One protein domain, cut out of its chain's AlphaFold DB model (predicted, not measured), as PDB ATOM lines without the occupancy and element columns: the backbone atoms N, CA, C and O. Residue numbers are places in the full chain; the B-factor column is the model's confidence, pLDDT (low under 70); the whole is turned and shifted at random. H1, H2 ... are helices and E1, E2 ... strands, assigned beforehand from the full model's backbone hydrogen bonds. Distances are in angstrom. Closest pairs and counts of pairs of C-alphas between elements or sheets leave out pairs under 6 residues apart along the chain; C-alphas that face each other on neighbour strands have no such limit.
ATOM      1  N   GLN A 443       9.913   2.052 -15.757       91.31
ATOM      2  CA  GLN A 443       9.509   3.101 -16.680       91.31
ATOM      3  C   GLN A 443       9.242   2.522 -18.071       91.31
ATOM      4  O   GLN A 443       9.977   1.654 -18.529       91.31
ATOM      5  N   TYR A 444       8.196   3.027 -18.723       92.19
ATOM      6  CA  TYR A 444       7.891   2.760 -20.128       92.19
ATOM      7  C   TYR A 444       8.138   4.030 -20.933       92.19
ATOM      8  O   TYR A 444       7.684   5.112 -20.547       92.19
ATOM      9  N   HIS A 445       8.839   3.912 -22.054       93.69
ATOM     10  CA  HIS A 445       9.082   5.038 -22.945       93.69
ATOM     11  C   HIS A 445       8.609   4.696 -24.356       93.69
ATOM     12  O   HIS A 445       9.183   3.859 -25.048       93.69
ATOM     13  N   TYR A 446       7.511   5.333 -24.758       94.00
ATOM     14  CA  TYR A 446       6.915   5.166 -26.074       94.00
ATOM     15  C   TYR A 446       7.509   6.172 -27.049       94.00
ATOM     16  O   TYR A 446       7.553   7.363 -26.753       94.00
ATOM     17  N   VAL A 447       7.900   5.708 -28.229       93.00
ATOM     18  CA  VAL A 447       8.458   6.537 -29.293       93.00
ATOM     19  C   VAL A 447       7.496   6.544 -30.470       93.00
ATOM     20  O   VAL A 447       7.209   5.515 -31.079       93.00
ATOM     21  N   TRP A 448       6.999   7.721 -30.813       91.81
ATOM     22  CA  TRP A 448       6.330   7.986 -32.069       91.81
ATOM     23  C   TRP A 448       7.354   8.491 -33.073       91.81
ATOM     24  O   TRP A 448       7.832   9.620 -32.965       91.81
ATOM     25  N   THR A 449       7.643   7.683 -34.086       91.44
ATOM     26  CA  THR A 449       8.456   8.105 -35.229       91.44
ATOM     27  C   THR A 449       7.533   8.511 -36.373       91.44
ATOM     28  O   THR A 449       6.803   7.671 -36.896       91.44
ATOM     29  N   VAL A 450       7.527   9.796 -36.731       89.25
ATOM     30  CA  VAL A 450       6.788  10.303 -37.893       89.25
ATOM     31  C   VAL A 450       7.593   9.992 -39.150       89.25
ATOM     32  O   VAL A 450       8.742  10.430 -39.265       89.25
ATOM     33  N   THR A 451       7.012   9.226 -40.070       90.12
ATOM     34  CA  THR A 451       7.654   8.834 -41.335       90.12
ATOM     35  C   THR A 451       7.207   9.727 -42.502       90.12
ATOM     36  O   THR A 451       6.159  10.373 -42.408       90.12
ATOM     37  N   PRO A 452       7.964   9.773 -43.617       90.38
ATOM     38  CA  PRO A 452       7.547  10.488 -44.826       90.38
ATOM     39  C   PRO A 452       6.180  10.041 -45.345       90.38
ATOM     40  O   PRO A 452       5.342  10.883 -45.668       90.38
ATOM     41  N   ASP A 453       5.930   8.732 -45.342       86.31
ATOM     42  CA  ASP A 453       4.676   8.156 -45.831       86.31
ATOM     43  C   ASP A 453       3.479   8.638 -45.009       86.31
ATOM     44  O   ASP A 453       2.445   8.973 -45.567       86.31
ATOM     45  N   GLN A 454       3.643   8.800 -43.693       83.56
ATOM     46  CA  GLN A 454       2.597   9.338 -42.815       83.56
ATOM     47  C   GLN A 454       2.243  10.807 -43.107       83.56
ATOM     48  O   GLN A 454       1.149  11.257 -42.763       83.56
ATOM     49  N   LEU A 455       3.156  11.578 -43.703       85.06
ATOM     50  CA  LEU A 455       2.876  12.955 -44.123       85.06
ATOM     51  C   LEU A 455       2.295  13.043 -45.531       85.06
ATOM     52  O   LEU A 455       1.433  13.887 -45.779       85.06
ATOM     53  N   LEU A 456       2.810  12.229 -46.453       85.06
ATOM     54  CA  LEU A 456       2.411  12.255 -47.859       85.06
ATOM     55  C   LEU A 456       1.064  11.564 -48.068       85.06
ATOM     56  O   LEU A 456       0.231  12.047 -48.838       85.06
ATOM     57  N   ASP A 457       0.835  10.467 -47.354       79.56
ATOM     58  CA  ASP A 457      -0.394   9.709 -47.442       79.56
ATOM     59  C   ASP A 457      -1.449  10.289 -46.493       79.56
ATOM     60  O   ASP A 457      -1.528   9.979 -45.303       79.56
ATOM     61  N   ARG A 458      -2.296  11.170 -47.034       67.81
ATOM     62  CA  ARG A 458      -3.488  11.643 -46.314       67.81
ATOM     63  C   ARG A 458      -4.531  10.541 -46.129       67.81
ATOM     64  O   ARG A 458      -5.459  10.749 -45.347       67.81
ATOM     65  N   SER A 459      -4.402   9.397 -46.805       63.09
ATOM     66  CA  SER A 459      -5.280   8.240 -46.627       63.09
ATOM     67  C   SER A 459      -4.860   7.409 -45.419       63.09
ATOM     68  O   SER A 459      -4.735   6.189 -45.471       63.09
ATOM     69  N   TRP A 460      -4.712   8.078 -44.272       70.75
ATOM     70  CA  TRP A 460      -4.716   7.378 -43.000       70.75
ATOM     71  C   TRP A 460      -5.945   6.476 -42.985       70.75
ATOM     72  O   TRP A 460      -7.073   6.978 -43.016       70.75
ATOM     73  N   HIS A 461      -5.727   5.158 -43.006       75.94
ATOM     74  CA  HIS A 461      -6.826   4.212 -42.930       75.94
ATOM     75  C   HIS A 461      -7.667   4.602 -41.721       75.94
ATOM     76  O   HIS A 461      -7.133   4.739 -40.612       75.94
ATOM     77  N   ALA A 462      -8.950   4.878 -41.971       77.81
ATOM     78  CA  ALA A 462      -9.882   5.217 -40.914       77.81
ATOM     79  C   ALA A 462      -9.745   4.144 -39.835       77.81
ATOM     80  O   ALA A 462      -9.735   2.950 -40.142       77.81
ATOM     81  N   ILE A 463      -9.550   4.580 -38.592       81.38
ATOM     82  CA  ILE A 463      -9.556   3.647 -37.473       81.38
ATOM     83  C   ILE A 463     -10.887   2.909 -37.515       81.38
ATOM     84  O   ILE A 463     -11.920   3.538 -37.740       81.38
ATOM     85  N   ASP A 464     -10.868   1.601 -37.271       82.56
ATOM     86  CA  ASP A 464     -12.113   0.896 -37.015       82.56
ATOM     87  C   ASP A 464     -12.802   1.555 -35.811       82.56
ATOM     88  O   ASP A 464     -12.263   1.541 -34.696       82.56
ATOM     89  N   ASP A 465     -13.992   2.123 -36.034       85.19
ATOM     90  CA  ASP A 465     -14.834   2.773 -35.023       85.19
ATOM     91  C   ASP A 465     -14.983   1.915 -33.754       85.19
ATOM     92  O   ASP A 465     -15.141   2.442 -32.649       85.19
ATOM     93  N   SER A 466     -14.866   0.586 -33.880       85.56
ATOM     94  CA  SER A 466     -14.898  -0.358 -32.760       85.56
ATOM     95  C   SER A 466     -13.757  -0.169 -31.740       85.56
ATOM     96  O   SER A 466     -13.918  -0.497 -30.556       85.56
ATOM     97  N   THR A 467     -12.619   0.391 -32.165       85.12
ATOM     98  CA  THR A 467     -11.390   0.557 -31.366       85.12
ATOM     99  C   THR A 467     -11.214   1.964 -30.787       85.12
ATOM    100  O   THR A 467     -10.397   2.170 -29.882       85.12
ATOM    101  N   VAL A 468     -12.023   2.928 -31.231       89.06
ATOM    102  CA  VAL A 468     -12.011   4.305 -30.725       89.06
ATOM    103  C   VAL A 468     -12.339   4.322 -29.227       89.06
ATOM    104  O   VAL A 468     -13.286   3.685 -28.760       89.06
ATOM    105  N   ASN A 469     -11.555   5.070 -28.443       90.25
ATOM    106  CA  ASN A 469     -11.689   5.166 -26.984       90.25
ATOM    107  C   ASN A 469     -11.670   3.801 -26.254       90.25
ATOM    108  O   ASN A 469     -12.405   3.593 -25.279       90.25
ATOM    109  N   LYS A 470     -10.839   2.850 -26.691       92.50
ATOM    110  CA  LYS A 470     -10.665   1.555 -26.013       92.50
ATOM    111  C   LYS A 470      -9.355   1.431 -25.244       92.50
ATOM    112  O   LYS A 470      -9.330   0.654 -24.296       92.50
ATOM    113  N   LEU A 471      -8.313   2.182 -25.588       94.06
ATOM    114  CA  LEU A 471      -6.980   2.036 -24.997       94.06
ATOM    115  C   LEU A 471      -6.773   2.926 -23.766       94.06
ATOM    116  O   LEU A 471      -7.211   4.079 -23.718       94.06
ATOM    117  N   VAL A 472      -6.071   2.379 -22.777       94.44
ATOM    118  CA  VAL A 472      -5.660   3.044 -21.535       94.44
ATOM    119  C   VAL A 472      -4.230   2.629 -21.205       94.44
ATOM    120  O   VAL A 472      -3.925   1.446 -21.160       94.44
ATOM    121  N   ILE A 473      -3.350   3.581 -20.928       93.56
ATOM    122  CA  ILE A 473      -2.026   3.326 -20.363       93.56
ATOM    123  C   ILE A 473      -2.190   3.089 -18.860       93.56
ATOM    124  O   ILE A 473      -2.793   3.898 -18.149       93.56
ATOM    125  N   GLY A 474      -1.670   1.963 -18.372       91.31
ATOM    126  CA  GLY A 474      -1.796   1.545 -16.981       91.31
ATOM    127  C   GLY A 474      -1.242   2.588 -16.008       91.31
ATOM    128  O   GLY A 474      -0.155   3.141 -16.200       91.31
ATOM    129  N   ARG A 475      -2.003   2.860 -14.940       86.69
ATOM    130  CA  ARG A 475      -1.596   3.768 -13.859       86.69
ATOM    131  C   ARG A 475      -0.588   3.072 -12.936       86.69
ATOM    132  O   ARG A 475      -0.679   1.870 -12.713       86.69
ATOM    133  N   GLY A 476       0.335   3.840 -12.359       83.56
ATOM    134  CA  GLY A 476       1.270   3.357 -11.329       83.56
ATOM    135  C   GLY A 476       2.720   3.201 -11.783       83.56
ATOM    136  O   GLY A 476       3.572   2.870 -10.963       83.56
ATOM    137  N   ARG A 477       3.026   3.473 -13.056       87.19
ATOM    138  CA  ARG A 477       4.399   3.467 -13.576       87.19
ATOM    139  C   ARG A 477       4.703   4.741 -14.328       87.19
ATOM    140  O   ARG A 477       3.816   5.325 -14.950       87.19
ATOM    141  N   ARG A 478       5.964   5.170 -14.270       91.00
ATOM    142  CA  ARG A 478       6.403   6.348 -15.016       91.00
ATOM    143  C   ARG A 478       6.343   6.011 -16.490       91.00
ATOM    144  O   ARG A 478       6.982   5.073 -16.948       91.00
ATOM    145  N   THR A 479       5.542   6.771 -17.211       94.56
ATOM    146  CA  THR A 479       5.427   6.630 -18.651       94.56
ATOM    147  C   THR A 479       5.858   7.929 -19.309       94.56
ATOM    148  O   THR A 479       5.466   9.013 -18.858       94.56
ATOM    149  N   SER A 480       6.650   7.817 -20.368       95.75
ATOM    150  CA  SER A 480       7.026   8.922 -21.243       95.75
ATOM    151  C   SER A 480       6.612   8.641 -22.682       95.75
ATOM    152  O   SER A 480       6.679   7.499 -23.125       95.75
ATOM    153  N   ILE A 481       6.198   9.680 -23.404       96.19
ATOM    154  CA  ILE A 481       5.979   9.641 -24.852       96.19
ATOM    155  C   ILE A 481       6.980  10.594 -25.499       96.19
ATOM    156  O   ILE A 481       7.061  11.758 -25.113       96.19
ATOM    157  N   GLU A 482       7.724  10.114 -26.485       95.62
ATOM    158  CA  GLU A 482       8.575  10.907 -27.363       95.62
ATOM    159  C   GLU A 482       7.970  10.945 -28.766       95.62
ATOM    160  O   GLU A 482       7.613   9.908 -29.311       95.62
ATOM    161  N   VAL A 483       7.881  12.123 -29.373       94.94
ATOM    162  CA  VAL A 483       7.507  12.309 -30.776       94.94
ATOM    163  C   VAL A 483       8.722  12.837 -31.530       94.94
ATOM    164  O   VAL A 483       9.217  13.930 -31.235       94.94
ATOM    165  N   ARG A 484       9.212  12.062 -32.498       93.94
ATOM    166  CA  ARG A 484      10.409  12.353 -33.297       93.94
ATOM    167  C   ARG A 484      10.180  12.070 -34.781       93.94
ATOM    168  O   ARG A 484       9.190  11.454 -35.158       93.94
ATOM    169  N   LEU A 485      11.102  12.528 -35.620       91.50
ATOM    170  CA  LEU A 485      11.124  12.178 -37.043       91.50
ATOM    171  C   LEU A 485      11.863  10.863 -37.261       91.50
ATOM    172  O   LEU A 485      12.696  10.486 -36.439       91.50
ATOM    173  N   ALA A 486      11.567  10.197 -38.374       90.44
ATOM    174  CA  ALA A 486      12.427   9.143 -38.892       90.44
ATOM    175  C   ALA A 486      13.849   9.679 -39.137       90.44
ATOM    176  O   ALA A 486      14.024  10.810 -39.603       90.44
ATOM    177  N   ASP A 487      14.856   8.875 -38.801       89.81
ATOM    178  CA  ASP A 487      16.257   9.274 -38.917       89.81
ATOM    179  C   ASP A 487      16.619   9.614 -40.372       89.81
ATOM    180  O   ASP A 487      16.178   8.961 -41.317       89.81
ATOM    181  N   GLY A 488      17.413  10.674 -40.555       90.12
ATOM    182  CA  GLY A 488      17.855  11.136 -41.876       90.12
ATOM    183  C   GLY A 488      16.810  11.911 -42.686       90.12
ATOM    184  O   GLY A 488      17.125  12.387 -43.776       90.12
ATOM    185  N   TRP A 489      15.594  12.096 -42.170       89.56
ATOM    186  CA  TRP A 489      14.542  12.819 -42.876       89.56
ATOM    187  C   TRP A 489      14.325  14.238 -42.343       89.56
ATOM    188  O   TRP A 489      14.176  14.471 -41.142       89.56
ATOM    189  N   VAL A 490      14.261  15.197 -43.271       88.81
ATOM    190  CA  VAL A 490      13.913  16.592 -42.994       88.81
ATOM    191  C   VAL A 490      12.631  16.927 -43.753       88.81
ATOM    192  O   VAL A 490      12.606  16.823 -44.979       88.81
ATOM    193  N   PRO A 491      11.558  17.324 -43.061       86.88
ATOM    194  CA  PRO A 491      10.312  17.675 -43.722       86.88
ATOM    195  C   PRO A 491      10.390  19.000 -44.485       86.88
ATOM    196  O   PRO A 491      11.162  19.887 -44.100       86.88
ATOM    197  N   PRO A 492       9.528  19.187 -45.500       87.81
ATOM    198  CA  PRO A 492       9.269  20.500 -46.082       87.81
ATOM    199  C   PRO A 492       8.819  21.492 -45.006       87.81
ATOM    200  O   PRO A 492       7.990  21.150 -44.164       87.81
ATOM    201  N   VAL A 493       9.343  22.723 -45.030       82.69
ATOM    202  CA  VAL A 493       9.093  23.767 -44.009       82.69
ATOM    203  C   VAL A 493       7.596  24.058 -43.809       82.69
ATOM    204  O   VAL A 493       7.177  24.442 -42.721       82.69
ATOM    205  N   ASP A 494       6.790  23.832 -44.841       83.88
ATOM    206  CA  ASP A 494       5.343  24.026 -44.918       83.88
ATOM    207  C   ASP A 494       4.516  22.753 -44.655       83.88
ATOM    208  O   ASP A 494       3.287  22.781 -44.749       83.88
ATOM    209  N   ALA A 495       5.155  21.634 -44.299       85.88
ATOM    210  CA  ALA A 495       4.455  20.390 -44.013       85.88
ATOM    211  C   ALA A 495       3.479  20.549 -42.836       85.88
ATOM    212  O   ALA A 495       3.862  20.926 -41.725       85.88
ATOM    213  N   ALA A 496       2.208  20.220 -43.077       86.62
ATOM    214  CA  ALA A 496       1.182  20.229 -42.045       86.62
ATOM    215  C   ALA A 496       1.462  19.117 -41.012       86.62
ATOM    216  O   ALA A 496       1.589  17.954 -41.403       86.62
ATOM    217  N   PRO A 497       1.534  19.431 -39.706       85.31
ATOM    218  CA  PRO A 497       1.669  18.421 -38.661       85.31
ATOM    219  C   PRO A 497       0.495  17.428 -38.719       85.31
ATOM    220  O   PRO A 497      -0.656  17.869 -38.651       85.31
ATOM    221  N   PRO A 498       0.733  16.111 -38.837       83.62
ATOM    222  CA  PRO A 498      -0.342  15.141 -38.901       83.62
ATOM    223  C   PRO A 498      -1.013  15.060 -37.528       83.62
ATOM    224  O   PRO A 498      -0.339  15.060 -36.496       83.62
ATOM    225  N   GLU A 499      -2.343  14.987 -37.508       86.44
ATOM    226  CA  GLU A 499      -3.118  14.567 -36.338       86.44
ATOM    227  C   GLU A 499      -3.400  13.073 -36.512       86.44
ATOM    228  O   GLU A 499      -4.387  12.704 -37.151       86.44
ATOM    229  N   PRO A 500      -2.506  12.196 -36.039       82.44
ATOM    230  CA  PRO A 500      -2.595  10.789 -36.364       82.44
ATOM    231  C   PRO A 500      -3.867  10.219 -35.732       82.44
ATOM    232  O   PRO A 500      -4.040  10.304 -34.503       82.44
ATOM    233  N   PRO A 501      -4.775   9.651 -36.543       84.06
ATOM    234  CA  PRO A 501      -6.081   9.249 -36.062       84.06
ATOM    235  C   PRO A 501      -5.938   8.232 -34.939       84.06
ATOM    236  O   PRO A 501      -6.703   8.303 -33.991       84.06
ATOM    237  N   GLN A 502      -4.901   7.391 -34.942       85.88
ATOM    238  CA  GLN A 502      -4.653   6.351 -33.942       85.88
ATOM    239  C   GLN A 502      -4.662   6.841 -32.482       85.88
ATOM    240  O   GLN A 502      -4.990   6.071 -31.581       85.88
ATOM    241  N   ILE A 503      -4.382   8.123 -32.210       89.19
ATOM    242  CA  ILE A 503      -4.528   8.697 -30.857       89.19
ATOM    243  C   ILE A 503      -5.987   8.631 -30.372       89.19
ATOM    244  O   ILE A 503      -6.255   8.533 -29.173       89.19
ATOM    245  N   GLN A 504      -6.953   8.634 -31.289       90.62
ATOM    246  CA  GLN A 504      -8.371   8.484 -30.986       90.62
ATOM    247  C   GLN A 504      -8.706   7.121 -30.369       90.62
ATOM    248  O   GLN A 504      -9.701   7.034 -29.644       90.62
ATOM    249  N   ALA A 505      -7.863   6.098 -30.557       91.25
ATOM    250  CA  ALA A 505      -8.010   4.804 -29.895       91.25
ATOM    251  C   ALA A 505      -7.864   4.908 -28.368       91.25
ATOM    252  O   ALA A 505      -8.476   4.128 -27.639       91.25
ATOM    253  N   PHE A 506      -7.127   5.898 -27.851       93.31
ATOM    254  CA  PHE A 506      -7.056   6.151 -26.413       93.31
ATOM    255  C   PHE A 506      -8.338   6.792 -25.890       93.31
ATOM    256  O   PHE A 506      -8.902   7.707 -26.500       93.31
ATOM    257  N   LYS A 507      -8.785   6.343 -24.714       93.56
ATOM    258  CA  LYS A 507      -9.836   7.032 -23.955       93.56
ATOM    259  C   LYS A 507      -9.405   8.451 -23.588       93.56
ATOM    260  O   LYS A 507      -8.215   8.733 -23.473       93.56
ATOM    261  N   ALA A 508     -10.378   9.322 -23.325       89.50
ATOM    262  CA  ALA A 508     -10.129  10.686 -22.844       89.50
ATOM    263  C   ALA A 508      -9.390  10.742 -21.490       89.50
ATOM    264  O   ALA A 508      -8.813  11.764 -21.151       89.50
ATOM    265  N   ASP A 509      -9.401   9.657 -20.715       89.19
ATOM    266  CA  ASP A 509      -8.615   9.469 -19.492       89.19
ATOM    267  C   ASP A 509      -7.561   8.353 -19.645       89.19
ATOM    268  O   ASP A 509      -6.908   7.939 -18.683       89.19
ATOM    269  N   GLY A 510      -7.380   7.855 -20.871       90.31
ATOM    270  CA  GLY A 510      -6.499   6.742 -21.194       90.31
ATOM    271  C   GLY A 510      -5.019   7.090 -21.079       90.31
ATOM    272  O   GLY A 510      -4.198   6.199 -20.915       90.31
ATOM    273  N   LEU A 511      -4.665   8.374 -21.117       93.81
ATOM    274  CA  LEU A 511      -3.278   8.846 -21.074       93.81
ATOM    275  C   LEU A 511      -2.865   9.399 -19.703       93.81
ATOM    276  O   LEU A 511      -1.780   9.953 -19.565       93.81
ATOM    277  N   LEU A 512      -3.692   9.224 -18.666       91.88
ATOM    278  CA  LEU A 512      -3.401   9.718 -17.313       91.88
ATOM    279  C   LEU A 512      -2.118   9.136 -16.695       91.88
ATOM    280  O   LEU A 512      -1.569   9.729 -15.771       91.88
ATOM    281  N   GLY A 513      -1.644   7.981 -17.174       91.00
ATOM    282  CA  GLY A 513      -0.377   7.381 -16.735       91.00
ATOM    283  C   GLY A 513       0.879   8.044 -17.318       91.00
ATOM    284  O   GLY A 513       1.984   7.780 -16.843       91.00
ATOM    285  N   VAL A 514       0.739   8.894 -18.339       95.44
ATOM    286  CA  VAL A 514       1.864   9.540 -19.027       95.44
ATOM    287  C   VAL A 514       2.291  10.787 -18.265       95.44
ATOM    288  O   VAL A 514       1.574  11.779 -18.194       95.44
ATOM    289  N   SER A 515       3.504  10.735 -17.727       95.31
ATOM    290  CA  SER A 515       4.098  11.798 -16.911       95.31
ATOM    291  C   SER A 515       5.001  12.740 -17.708       95.31
ATOM    292  O   SER A 515       5.207  13.882 -17.305       95.31
ATOM    293  N   THR A 516       5.560  12.274 -18.826       96.69
ATOM    294  CA  THR A 516       6.528  13.038 -19.621       96.69
ATOM    295  C   THR A 516       6.153  13.020 -21.096       96.69
ATOM    296  O   THR A 516       5.881  11.955 -21.644       96.69
ATOM    297  N   LEU A 517       6.181  14.185 -21.743       97.00
ATOM    298  CA  LEU A 517       6.023  14.324 -23.190       97.00
ATOM    299  C   LEU A 517       7.235  15.045 -23.782       97.00
ATOM    300  O   LEU A 517       7.535  16.172 -23.394       97.00
ATOM    301  N   THR A 518       7.904  14.410 -24.733       96.50
ATOM    302  CA  THR A 518       9.044  14.967 -25.461       96.50
ATOM    303  C   THR A 518       8.678  15.103 -26.928       96.50
ATOM    304  O   THR A 518       8.173  14.166 -27.532       96.50
ATOM    305  N   VAL A 519       8.924  16.266 -27.517       96.00
ATOM    306  CA  VAL A 519       8.572  16.562 -28.907       96.00
ATOM    307  C   VAL A 519       9.796  17.160 -29.564       96.00
ATOM    308  O   VAL A 519      10.207  18.268 -29.222       96.00
ATOM    309  N   LYS A 520      10.421  16.406 -30.467       93.44
ATOM    310  CA  LYS A 520      11.720  16.782 -31.024       93.44
ATOM    311  C   LYS A 520      11.644  17.731 -32.217       93.44
ATOM    312  O   LYS A 520      12.664  18.318 -32.559       93.44
ATOM    313  N   THR A 521      10.485  17.858 -32.870       90.50
ATOM    314  CA  THR A 521      10.307  18.672 -34.084       90.50
ATOM    315  C   THR A 521       8.884  19.223 -34.213       90.50
ATOM    316  O   THR A 521       7.945  18.699 -33.612       90.50
ATOM    317  N   TYR A 522       8.702  20.256 -35.045       89.81
ATOM    318  CA  TYR A 522       7.391  20.876 -35.296       89.81
ATOM    319  C   TYR A 522       6.371  19.944 -35.980       89.81
ATOM    320  O   TYR A 522       5.169  20.142 -35.831       89.81
ATOM    321  N   ILE A 523       6.791  18.882 -36.678       88.06
ATOM    322  CA  ILE A 523       5.816  17.922 -37.231       88.06
ATOM    323  C   ILE A 523       5.066  17.200 -36.111       88.06
ATOM    324  O   ILE A 523       3.901  16.842 -36.258       88.06
ATOM    325  N   GLY A 524       5.695  17.039 -34.947       87.62
ATOM    326  CA  GLY A 524       5.041  16.434 -33.796       87.62
ATOM    327  C   GLY A 524       3.858  17.241 -33.251       87.62
ATOM    328  O   GLY A 524       3.112  16.712 -32.435       87.62
ATOM    329  N   LEU A 525       3.643  18.492 -33.679       89.25
ATOM    330  CA  LEU A 525       2.617  19.381 -33.116       89.25
ATOM    331  C   LEU A 525       1.189  18.842 -33.258       89.25
ATOM    332  O   LEU A 525       0.394  18.998 -32.333       89.25
ATOM    333  N   GLY A 526       0.861  18.187 -34.374       87.44
ATOM    334  CA  GLY A 526      -0.467  17.600 -34.575       87.44
ATOM    335  C   GLY A 526      -0.707  16.423 -33.624       87.44
ATOM    336  O   GLY A 526      -1.736  16.368 -32.946       87.44
ATOM    337  N   ALA A 527       0.296  15.557 -33.451       89.50
ATOM    338  CA  ALA A 527       0.272  14.498 -32.445       89.50
ATOM    339  C   ALA A 527       0.153  15.067 -31.025       89.50
ATOM    340  O   ALA A 527      -0.674  14.599 -30.250       89.50
ATOM    341  N   VAL A 528       0.907  16.118 -30.689       91.00
ATOM    342  CA  VAL A 528       0.837  16.796 -29.382       91.00
ATOM    343  C   VAL A 528      -0.552  17.363 -29.122       91.00
ATOM    344  O   VAL A 528      -1.101  17.145 -28.048       91.00
ATOM    345  N   LYS A 529      -1.150  18.049 -30.097       92.50
ATOM    346  CA  LYS A 529      -2.503  18.596 -29.973       92.50
ATOM    347  C   LYS A 529      -3.528  17.488 -29.733       92.50
ATOM    348  O   LYS A 529      -4.333  17.590 -28.807       92.50
ATOM    349  N   ALA A 530      -3.472  16.408 -30.508       91.38
ATOM    350  CA  ALA A 530      -4.353  15.254 -30.331       91.38
ATOM    351  C   ALA A 530      -4.164  14.587 -28.954       91.38
ATOM    352  O   ALA A 530      -5.142  14.269 -28.277       91.38
ATOM    353  N   LEU A 531      -2.916  14.439 -28.509       92.69
ATOM    354  CA  LEU A 531      -2.538  13.935 -27.190       92.69
ATOM    355  C   LEU A 531      -3.102  14.827 -26.060       92.69
ATOM    356  O   LEU A 531      -3.746  14.332 -25.133       92.69
ATOM    357  N   LEU A 532      -2.931  16.147 -26.140       91.69
ATOM    358  CA  LEU A 532      -3.438  17.099 -25.143       91.69
ATOM    359  C   LEU A 532      -4.971  17.128 -25.089       91.69
ATOM    360  O   LEU A 532      -5.550  17.148 -24.001       91.69
ATOM    361  N   ASN A 533      -5.645  17.030 -26.237       91.62
ATOM    362  CA  ASN A 533      -7.106  16.923 -26.306       91.62
ATOM    363  C   ASN A 533      -7.642  15.658 -25.609       91.62
ATOM    364  O   ASN A 533      -8.792  15.633 -25.173       91.62
ATOM    365  N   LYS A 534      -6.805  14.626 -25.444       92.19
ATOM    366  CA  LYS A 534      -7.097  13.397 -24.690       92.19
ATOM    367  C   LYS A 534      -6.746  13.497 -23.198       92.19
ATOM    368  O   LYS A 534      -6.526  12.478 -22.554       92.19
ATOM    369  N   GLY A 535      -6.678  14.708 -22.642       87.94
ATOM    370  CA  GLY A 535      -6.620  14.908 -21.190       87.94
ATOM    371  C   GLY A 535      -5.279  14.555 -20.540       87.94
ATOM    372  O   GLY A 535      -5.254  14.178 -19.373       87.94
ATOM    373  N   LEU A 536      -4.163  14.666 -21.266       91.69
ATOM    374  CA  LEU A 536      -2.822  14.406 -20.731       91.69
ATOM    375  C   LEU A 536      -2.478  15.299 -19.528       91.69
ATOM    376  O   LEU A 536      -2.583  16.523 -19.598       91.69
ATOM    377  N   HIS A 537      -2.010  14.685 -18.439       91.25
ATOM    378  CA  HIS A 537      -1.508  15.393 -17.260       91.25
ATOM    379  C   HIS A 537      -0.002  15.205 -17.144       91.25
ATOM    380  O   HIS A 537       0.479  14.206 -16.616       91.25
ATOM    381  N   LEU A 538       0.742  16.190 -17.634       94.75
ATOM    382  CA  LEU A 538       2.191  16.113 -17.699       94.75
ATOM    383  C   LEU A 538       2.824  16.574 -16.381       94.75
ATOM    384  O   LEU A 538       2.458  17.599 -15.812       94.75
TER     385      LEU A 538
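Overview. This is residues 443 to 538 of the 1085 residues of the protein "TLDc domain-containing protein" of Vitrella brassicaformis (strain CCMP3155) (UniProt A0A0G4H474). A small, twisted wall of three parallel strands, E1, E3 and E4, has the helix H3 lying along one face; the short helix H2 packs on H3 away from the sheet. H1 sits past the end of E1, and two long loops, residues 457 to 470 and 486 to 500, run round the body. The 96 printed residues hold three named helices and four named strands, in the order E1 H1 E2 E3 H2 E4 H3; the sheet's order is E1 E3 E4. The class is mixed, helices and strands, with under half of the residues in named elements. The whole is compact, with a radius of gyration of the C-alphas of 13.5 A and spans of 39 by 29 by 18 A.

Arrangement. E1, residues 443 to 450, is an edge strand, parallel to the inner strand E3, residues 478 to 485, at 18 degrees; N 446 and O 480 are 2.8 A apart, within hydrogen-bond range. E3 is parallel to the other edge strand, E4, residues 514 to 519, at 17 degrees, with N 481 and O 516 at 2.9 A. The sheet is twisted, its C-alphas up to 4.2 A off the best plane. H3, residues 524 to 533, is on the sheet at a height of 10.1 A, over E3 and only just over E4, with 3 of its C-alphas falling on E4; it runs along the strands, at 5 degrees to E3 on the local plane. The closest C-alphas of E3 and H3, those of Val 483 and Gly 524, are 5.7 A apart. H2, residues 501 to 505, touches H3, the closest C-alphas being those of Ile 503 and Ala 530, 6.6 A apart. E3, H2 and E4 form a strand-helix-strand unit, two parallel neighbour strands with a helix between them in the chain, and its crossover is right-handed. H1, residues 452 to 456, is not on the sheet and is apart from H2 and H3. E2, residues 471 to 473, pairs with no named strand; its Leu 471 and Ala 505 of H2 have C-alphas 5.7 A apart, the closest of the two elements. Each O i to N i+4 pair is within hydrogen-bond range in H1 and H3; in H2 it is 0 of 1, with 2 of 2 O i to N i+3 pairs within range.

Along the chain. E1 begins at C-alpha 443 (9.509, 3.101, -16.680) and is 22.6 A long from first to last C-alpha. E3 measures 23.3 A, E4 13.9 A and H3 14.3 A, while H1, E2 and H2 are shorter. H3 ends at C-alpha 533 (-7.106, 16.923, -26.306).

Size, cuts and confidence. The two C-alphas farthest apart, those of Gly 476 and Asp 494, are 39.6 A apart. The printed part has no cut. The links H1 to E2 and E3 to H2 are long. Mean pLDDT of the printed part is 89.0, and residues 458 to 459 are under 70.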